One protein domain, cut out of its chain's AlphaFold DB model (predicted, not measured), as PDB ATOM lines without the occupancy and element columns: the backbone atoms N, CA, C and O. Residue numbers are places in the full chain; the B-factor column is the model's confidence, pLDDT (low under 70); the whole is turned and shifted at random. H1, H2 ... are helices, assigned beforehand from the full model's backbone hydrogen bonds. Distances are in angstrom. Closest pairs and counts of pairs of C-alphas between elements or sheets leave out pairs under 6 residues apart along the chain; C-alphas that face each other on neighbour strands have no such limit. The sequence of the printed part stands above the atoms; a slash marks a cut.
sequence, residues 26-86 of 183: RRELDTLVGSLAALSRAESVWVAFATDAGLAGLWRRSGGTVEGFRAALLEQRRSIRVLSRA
ATOM      1  N   ARG A  26     -23.506   6.986 -40.550       96.81
ATOM      2  CA  ARG A  26     -23.695   8.084 -41.517       96.81
ATOM      3  C   ARG A  26     -23.504   9.475 -40.906       96.81
ATOM      4  O   ARG A  26     -23.067  10.368 -41.620       96.81
ATOM      5  N   ARG A  27     -23.814   9.654 -39.616       96.81
ATOM      6  CA  ARG A  27     -23.661  10.944 -38.925       96.81
ATOM      7  C   ARG A  27     -22.199  11.237 -38.634       96.81
ATOM      8  O   ARG A  27     -21.731  12.314 -38.959       96.81
ATOM      9  N   GLU A  28     -21.474  10.260 -38.107       97.81
ATOM     10  CA  GLU A  28     -20.038  10.359 -37.851       97.81
ATOM     11  C   GLU A  28     -19.271  10.635 -39.149       97.81
ATOM     12  O   GLU A  28     -18.367  11.466 -39.182       97.81
ATOM     13  N   LEU A  29     -19.678   9.989 -40.247       97.81
ATOM     14  CA  LEU A  29     -19.095  10.231 -41.560       97.81
ATOM     15  C   LEU A  29     -19.411  11.635 -42.104       97.81
ATOM     16  O   LEU A  29     -18.533  12.257 -42.692       97.81
ATOM     17  N   ASP A  30     -20.631  12.146 -41.908       98.31
ATOM     18  CA  ASP A  30     -20.982  13.524 -42.276       98.31
ATOM     19  C   ASP A  30     -20.202  14.560 -41.455       98.31
ATOM     20  O   ASP A  30     -19.685  15.519 -42.027       98.31
ATOM     21  N   THR A  31     -20.055  14.344 -40.142       98.31
ATOM     22  CA  THR A  31     -19.244  15.198 -39.263       98.31
ATOM     23  C   THR A  31     -17.790  15.231 -39.723       98.31
ATOM     24  O   THR A  31     -17.251  16.314 -39.930       98.31
ATOM     25  N   LEU A  32     -17.179  14.068 -39.975       98.44
ATOM     26  CA  LEU A  32     -15.807  13.961 -40.485       98.44
ATOM     27  C   LEU A  32     -15.617  14.724 -41.805       98.44
ATOM     28  O   LEU A  32     -14.636  15.441 -41.993       98.44
ATOM     29  N   VAL A  33     -16.567  14.577 -42.730       98.06
ATOM     30  CA  VAL A  33     -16.562  15.298 -44.010       98.06
ATOM     31  C   VAL A  33     -16.750  16.802 -43.793       98.06
ATOM     32  O   VAL A  33     -16.132  17.600 -44.494       98.06
ATOM     33  N   GLY A  34     -17.546  17.205 -42.803       98.25
ATOM     34  CA  GLY A  34     -17.649  18.588 -42.349       98.25
ATOM     35  C   GLY A  34     -16.309  19.156 -41.876       98.25
ATOM     36  O   GLY A  34     -15.924  20.230 -42.339       98.25
ATOM     37  N   SER A  35     -15.573  18.419 -41.037       98.19
ATOM     38  CA  SER A  35     -14.231  18.807 -40.579       98.19
ATOM     39  C   SER A  35     -13.260  18.965 -41.750       98.19
ATOM     40  O   SER A  35     -12.590  19.987 -41.863       98.19
ATOM     41  N   LEU A  36     -13.241  18.015 -42.691       98.31
ATOM     42  CA  LEU A  36     -12.387  18.111 -43.880       98.31
ATOM     43  C   LEU A  36     -12.752  19.317 -44.769       98.31
ATOM     44  O   LEU A  36     -11.875  19.981 -45.322       98.31
ATOM     45  N   ALA A  37     -14.041  19.643 -44.874       97.88
ATOM     46  CA  ALA A  37     -14.527  20.805 -45.620       97.88
ATOM     47  C   ALA A  37     -14.170  22.154 -45.007       97.88
ATOM     48  O   ALA A  37     -14.191  23.155 -45.731       97.88
ATOM     49  N   ALA A  38     -13.856  22.186 -43.712       97.56
ATOM     50  CA  ALA A  38     -13.279  23.357 -43.071       97.56
ATOM     51  C   ALA A  38     -11.807  23.560 -43.476       97.56
ATOM     52  O   ALA A  38     -11.350  24.700 -43.511       97.56
ATOM     53  N   LEU A  39     -11.090  22.486 -43.840       97.56
ATOM     54  CA  LEU A  39      -9.689  22.547 -44.269       97.56
ATOM     55  C   LEU A  39      -9.536  22.918 -45.748       97.56
ATOM     56  O   LEU A  39      -8.650  23.690 -46.106       97.56
ATOM     57  N   SER A  40     -10.377  22.368 -46.634       96.50
ATOM     58  CA  SER A  40     -10.287  22.656 -48.071       96.50
ATOM     59  C   SER A  40     -11.599  22.456 -48.828       96.50
ATOM     60  O   SER A  40     -12.373  21.528 -48.586       96.50
ATOM     61  N   ARG A  41     -11.819  23.310 -49.833       94.81
ATOM     62  CA  ARG A  41     -12.893  23.189 -50.836       94.81
ATOM     63  C   ARG A  41     -12.366  22.881 -52.242       94.81
ATOM     64  O   ARG A  41     -13.148  22.864 -53.186       94.81
ATOM     65  N   ALA A  42     -11.061  22.652 -52.394       96.31
ATOM     66  CA  ALA A  42     -10.454  22.391 -53.694       96.31
ATOM     67  C   ALA A  42     -10.942  21.056 -54.273       96.31
ATOM     68  O   ALA A  42     -10.828  20.016 -53.627       96.31
ATOM     69  N   GLU A  43     -11.449  21.066 -55.506       95.75
ATOM     70  CA  GLU A  43     -12.015  19.871 -56.146       95.75
ATOM     71  C   GLU A  43     -11.021  18.702 -56.199       95.75
ATOM     72  O   GLU A  43     -11.389  17.568 -55.907       95.75
ATOM     73  N   SER A  44      -9.745  18.972 -56.497       96.81
ATOM     74  CA  SER A  44      -8.693  17.949 -56.544       96.81
ATOM     75  C   SER A  44      -8.531  17.198 -55.218       96.81
ATOM     76  O   SER A  44      -8.372  15.978 -55.224       96.81
ATOM     77  N   VAL A  45      -8.638  17.908 -54.091       97.94
ATOM     78  CA  VAL A  45      -8.590  17.325 -52.743       97.94
ATOM     79  C   VAL A  45      -9.781  16.394 -52.524       97.94
ATOM     80  O   VAL A  45      -9.612  15.256 -52.094       97.94
ATOM     81  N   TRP A  46     -10.983  16.842 -52.884       98.19
ATOM     82  CA  TRP A  46     -12.207  16.053 -52.728       98.19
ATOM     83  C   TRP A  46     -12.259  14.826 -53.637       98.19
ATOM     84  O   TRP A  46     -12.740  13.771 -53.218       98.19
ATOM     85  N   VAL A  47     -11.727  14.929 -54.855       98.12
ATOM     86  CA  VAL A  47     -11.587  13.792 -55.771       98.12
ATOM     87  C   VAL A  47     -10.634  12.742 -55.197       98.12
ATOM     88  O   VAL A  47     -10.977  11.555 -55.219       98.12
ATOM     89  N   ALA A  48      -9.479  13.154 -54.664       98.06
ATOM     90  CA  ALA A  48      -8.519  12.246 -54.032       98.06
ATOM     91  C   ALA A  48      -9.134  11.572 -52.796       98.06
ATOM     92  O   ALA A  48      -9.289  10.350 -52.775       98.06
ATOM     93  N   PHE A  49      -9.638  12.371 -51.849       98.56
ATOM     94  CA  PHE A  49     -10.314  11.891 -50.645       98.56
ATOM     95  C   PHE A  49     -11.424  10.881 -50.963       98.56
ATOM     96  O   PHE A  49     -11.462   9.782 -50.405       98.56
ATOM     97  N   ALA A  50     -12.337  11.220 -51.880       98.31
ATOM     98  CA  ALA A  50     -13.446  10.339 -52.222       98.31
ATOM     99  C   ALA A  50     -12.960   9.042 -52.881       98.31
ATOM    100  O   ALA A  50     -13.585   7.995 -52.706       98.31
ATOM    101  N   THR A  51     -11.862   9.078 -53.631       98.38
ATOM    102  CA  THR A  51     -11.269   7.880 -54.234       98.38
ATOM    103  C   THR A  51     -10.718   6.947 -53.163       98.38
ATOM    104  O   THR A  51     -11.140   5.787 -53.103       98.38
ATOM    105  N   ASP A  52      -9.897   7.461 -52.253       97.88
ATOM    106  CA  ASP A  52      -9.248   6.662 -51.208       97.88
ATOM    107  C   ASP A  52     -10.269   6.105 -50.201       97.88
ATOM    108  O   ASP A  52     -10.278   4.908 -49.865       97.88
ATOM    109  N   ALA A  53     -11.259   6.926 -49.838       97.81
ATOM    110  CA  ALA A  53     -12.385   6.524 -49.000       97.81
ATOM    111  C   ALA A  53     -13.297   5.465 -49.660       97.81
ATOM    112  O   ALA A  53     -14.123   4.847 -48.982       97.81
ATOM    113  N   GLY A  54     -13.170   5.217 -50.971       97.75
ATOM    114  CA  GLY A  54     -14.061   4.325 -51.726       97.75
ATOM    115  C   GLY A  54     -15.448   4.926 -51.987       97.75
ATOM    116  O   GLY A  54     -16.424   4.202 -52.175       97.75
ATOM    117  N   LEU A  55     -15.540   6.256 -51.992       97.81
ATOM    118  CA  LEU A  55     -16.750   7.063 -52.145       97.81
ATOM    119  C   LEU A  55     -16.791   7.850 -53.469       97.81
ATOM    120  O   LEU A  55     -17.728   8.613 -53.692       97.81
ATOM    121  N   ALA A  56     -15.848   7.638 -54.393       97.81
ATOM    122  CA  ALA A  56     -15.767   8.377 -55.660       97.81
ATOM    123  C   ALA A  56     -17.057   8.313 -56.497       97.81
ATOM    124  O   ALA A  56     -17.445   9.283 -57.144       97.81
ATOM    125  N   GLY A  57     -17.760   7.175 -56.475       97.12
ATOM    126  CA  GLY A  57     -19.059   7.054 -57.140       97.12
ATOM    127  C   GLY A  57     -20.132   7.955 -56.523       97.12
ATOM    128  O   GLY A  57     -20.966   8.482 -57.250       97.12
ATOM    129  N   LEU A  58     -20.105   8.138 -55.201       96.94
ATOM    130  CA  LEU A  58     -21.019   9.028 -54.487       96.94
ATOM    131  C   LEU A  58     -20.681  10.498 -54.775       96.94
ATOM    132  O   LEU A  58     -21.585  11.246 -55.125       96.94
ATOM    133  N   TRP A  59     -19.392  10.862 -54.750       97.44
ATOM    134  CA  TRP A  59     -18.897  12.199 -55.116       97.44
ATOM    135  C   TRP A  59     -19.326  12.637 -56.524       97.44
ATOM    136  O   TRP A  59     -19.799  13.751 -56.737       97.44
ATOM    137  N   ARG A  60     -19.222  11.737 -57.510       96.81
ATOM    138  CA  ARG A  60     -19.672  12.038 -58.879       96.81
ATOM    139  C   ARG A  60     -21.180  12.268 -58.957       96.81
ATOM    140  O   ARG A  60     -21.625  13.164 -59.665       96.81
ATOM    141  N   ARG A  61     -21.975  11.469 -58.236       96.56
ATOM    142  CA  ARG A  61     -23.441  11.614 -58.225       96.56
ATOM    143  C   ARG A  61     -23.912  12.868 -57.494       96.56
ATOM    144  O   ARG A  61     -24.982  13.363 -57.820       96.56
ATOM    145  N   SER A  62     -23.121  13.399 -56.565       95.12
ATOM    146  CA  SER A  62     -23.404  14.666 -55.888       95.12
ATOM    147  C   SER A  62     -22.985  15.911 -56.682       95.12
ATOM    148  O   SER A  62     -22.931  17.011 -56.127       95.12
ATOM    149  N   GLY A  63     -22.650  15.750 -57.968       93.81
ATOM    150  CA  GLY A  63     -22.269  16.853 -58.848       93.81
ATOM    151  C   GLY A  63     -20.920  17.487 -58.509       93.81
ATOM    152  O   GLY A  63     -20.692  18.627 -58.890       93.81
ATOM    153  N   GLY A  64     -20.049  16.787 -57.771       93.44
ATOM    154  CA  GLY A  64     -18.737  17.319 -57.393       93.44
ATOM    155  C   GLY A  64     -18.792  18.458 -56.371       93.44
ATOM    156  O   GLY A  64     -17.888  19.285 -56.315       93.44
ATOM    157  N   THR A  65     -19.862  18.525 -55.573       96.25
ATOM    158  CA  THR A  65     -20.017  19.527 -54.509       96.25
ATOM    159  C   THR A  65     -19.928  18.884 -53.131       96.25
ATOM    160  O   THR A  65     -20.404  17.764 -52.923       96.25
ATOM    161  N   VAL A  66     -19.350  19.609 -52.170       96.62
ATOM    162  CA  VAL A  66     -19.241  19.156 -50.775       96.62
ATOM    163  C   VAL A  66     -20.624  19.026 -50.145       96.62
ATOM    164  O   VAL A  66     -20.925  18.017 -49.515       96.62
ATOM    165  N   GLU A  67     -21.493  20.010 -50.353       96.88
ATOM    166  CA  GLU A  67     -22.858  20.038 -49.829       96.88
ATOM    167  C   GLU A  67     -23.687  18.864 -50.359       96.88
ATOM    168  O   GLU A  67     -24.315  18.145 -49.579       96.88
ATOM    169  N   GLY A  68     -23.645  18.620 -51.672       97.06
ATOM    170  CA  GLY A  68     -24.325  17.475 -52.268       97.06
ATOM    171  C   GLY A  68     -23.749  16.151 -51.771       97.06
ATOM    172  O   GLY A  68     -24.488  15.194 -51.553       97.06
ATOM    173  N   PHE A  69     -22.429  16.079 -51.580       97.50
ATOM    174  CA  PHE A  69     -21.770  14.869 -51.104       97.50
ATOM    175  C   PHE A  69     -22.189  14.537 -49.671       97.50
ATOM    176  O   PHE A  69     -22.575  13.403 -49.396       97.50
ATOM    177  N   ARG A  70     -22.212  15.542 -48.788       97.44
ATOM    178  CA  ARG A  70     -22.724  15.440 -47.416       97.44
ATOM    179  C   ARG A  70     -24.179  14.984 -47.369       97.44
ATOM    180  O   ARG A  70     -24.491  14.011 -46.687       97.44
ATOM    181  N   ALA A  71     -25.052  15.596 -48.170       97.00
ATOM    182  CA  ALA A  71     -26.444  15.161 -48.281       97.00
ATOM    183  C   ALA A  71     -26.544  13.680 -48.701       97.00
ATOM    184  O   ALA A  71     -27.223  12.890 -48.044       97.00
ATOM    185  N   ALA A  72     -25.781  13.273 -49.719       96.44
ATOM    186  CA  ALA A  72     -25.782  11.906 -50.237       96.44
ATOM    187  C   ALA A  72     -25.192  10.865 -49.256       96.44
ATOM    188  O   ALA A  72     -25.506   9.669 -49.321       96.44
ATOM    189  N   LEU A  73     -24.331  11.275 -48.318       96.00
ATOM    190  CA  LEU A  73     -23.827  10.391 -47.263       96.00
ATOM    191  C   LEU A  73     -24.935   9.965 -46.299       96.00
ATOM    192  O   LEU A  73     -24.944   8.801 -45.889       96.00
ATOM    193  N   LEU A  74     -25.873  10.870 -46.008       96.38
ATOM    194  CA  LEU A  74     -26.958  10.683 -45.042       96.38
ATOM    195  C   LEU A  74     -28.125   9.831 -45.569       96.38
ATOM    196  O   LEU A  74     -28.909   9.302 -44.773       96.38
ATOM    197  N   GLU A  75     -28.227   9.654 -46.888       95.44
ATOM    198  CA  GLU A  75     -29.301   8.895 -47.546       95.44
ATOM    199  C   GLU A  75     -29.275   7.393 -47.239       95.44
ATOM    200  O   GLU A  75     -30.308   6.726 -47.272       95.44
ATOM    201  N   GLN A  76     -28.097   6.835 -46.957       91.06
ATOM    202  CA  GLN A  76     -27.915   5.397 -46.774       91.06
ATOM    203  C   GLN A  76     -27.130   5.105 -45.505       91.06
ATOM    204  O   GLN A  76     -26.236   5.858 -45.122       91.06
ATOM    205  N   ARG A  77     -27.428   3.959 -44.887       95.56
ATOM    206  CA  ARG A  77     -26.663   3.470 -43.739       95.56
ATOM    207  C   ARG A  77     -25.204   3.265 -44.125       95.56
ATOM    208  O   ARG A  77     -24.905   2.735 -45.199       95.56
ATOM    209  N   ARG A  78     -24.293   3.641 -43.230       95.62
ATOM    210  CA  ARG A  78     -22.844   3.493 -43.440       95.62
ATOM    211  C   ARG A  78     -22.256   2.559 -42.401       95.62
ATOM    212  O   ARG A  78     -22.621   2.626 -41.236       95.62
ATOM    213  N   SER A  79     -21.359   1.678 -42.824       96.62
ATOM    214  CA  SER A  79     -20.681   0.758 -41.912       96.62
ATOM    215  C   SER A  79     -19.430   1.395 -41.311       96.62
ATOM    216  O   SER A  79     -18.834   2.301 -41.899       96.62
ATOM    217  N   ILE A  80     -18.968   0.847 -40.185       97.38
ATOM    218  CA  ILE A  80     -17.687   1.229 -39.569       97.38
ATOM    219  C   ILE A  80     -16.499   1.070 -40.530       97.38
ATOM    220  O   ILE A  80     -15.560   1.856 -40.479       97.38
ATOM    221  N   ARG A  81     -16.562   0.122 -41.478       97.44
ATOM    222  CA  ARG A  81     -15.534  -0.046 -42.517       97.44
ATOM    223  C   ARG A  81     -15.447   1.169 -43.441       97.44
ATOM    224  O   ARG A  81     -14.346   1.567 -43.802       97.44
ATOM    225  N   VAL A  82     -16.587   1.746 -43.833       97.94
ATOM    226  CA  VAL A  82     -16.615   2.960 -44.669       97.94
ATOM    227  C   VAL A  82     -16.079   4.149 -43.878       97.94
ATOM    228  O   VAL A  82     -15.217   4.857 -44.383       97.94
ATOM    229  N   LEU A  83     -16.523   4.314 -42.628       98.50
ATOM    230  CA  LEU A  83     -16.020   5.363 -41.740       98.50
ATOM    231  C   LEU A  83     -14.500   5.257 -41.528       98.50
ATOM    232  O   LEU A  83     -13.803   6.254 -41.642       98.50
ATOM    233  N   SER A  84     -13.975   4.049 -41.311       98.38
ATOM    234  CA  SER A  84     -12.536   3.819 -41.103       98.38
ATOM    235  C   SER A  84     -11.707   4.176 -42.338       98.38
ATOM    236  O   SER A  84     -10.660   4.804 -42.220       98.38
ATOM    237  N   ARG A  85     -12.187   3.819 -43.540       98.50
ATOM    238  CA  ARG A  85     -11.534   4.201 -44.803       98.50
ATOM    239  C   ARG A  85     -11.580   5.706 -45.041       98.50
ATOM    240  O   ARG A  85     -10.597   6.275 -45.494       98.50
ATOM    241  N   ALA A  86     -12.714   6.338 -44.744       98.69
ATOM    242  CA  ALA A  86     -12.853   7.781 -44.860       98.69
ATOM    243  C   ALA A  86     -11.952   8.516 -43.865       98.69
ATOM    244  O   ALA A  86     -11.310   9.483 -44.249       98.69
TER     245      ALA A  86
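AT A GLANCE: This is residues 26 to 86 of the 183 residues of an uncharacterized protein of Microbacterium schleiferi (UniProt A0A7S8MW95). H1 and H4 lie side by side, running opposite ways, as one wall of a compact all-helix body; across from them H2 and H5 meet near their ends, and short H3 bridges H2 and H4, the packing part aligned, part crossed. The printed part has 61 residues, with helices H1 to H5 and no named strand; the radius of gyration of the C-alphas is 10.2 A, the spans 26 by 22 by 18 A.

HOW THE PARTS SIT: Start at H1, residues 26 to 39: it touches H4, residues 66 to 74, at a shallow tilt of 14 degrees, closest at C-alphas 26 and 74, 5.5 A. With residues 28 to 29 alone, H1 only just touches H5, residues 80 to 86, with 3 pairs of C-alphas within 8 A, closest 29 and 83, 5.8 A. H2, residues 43 to 52, touches H3, residues 56 to 61, closest at C-alphas 50 and 56, 4.6 A. Every O i to N i+4 pair is within hydrogen-bond range in H2 to H5; in H1, 9 of 10.

IN THESE COORDINATES: Find C-alpha 26 at (-23.695, 8.084, -41.517); H1 runs 20.3 A. H5 ends at (-12.853, 7.781, -44.860).

THE WHOLE: The printed part has no cut, its links are tight, and no printed residue is under 70 in pLDDT.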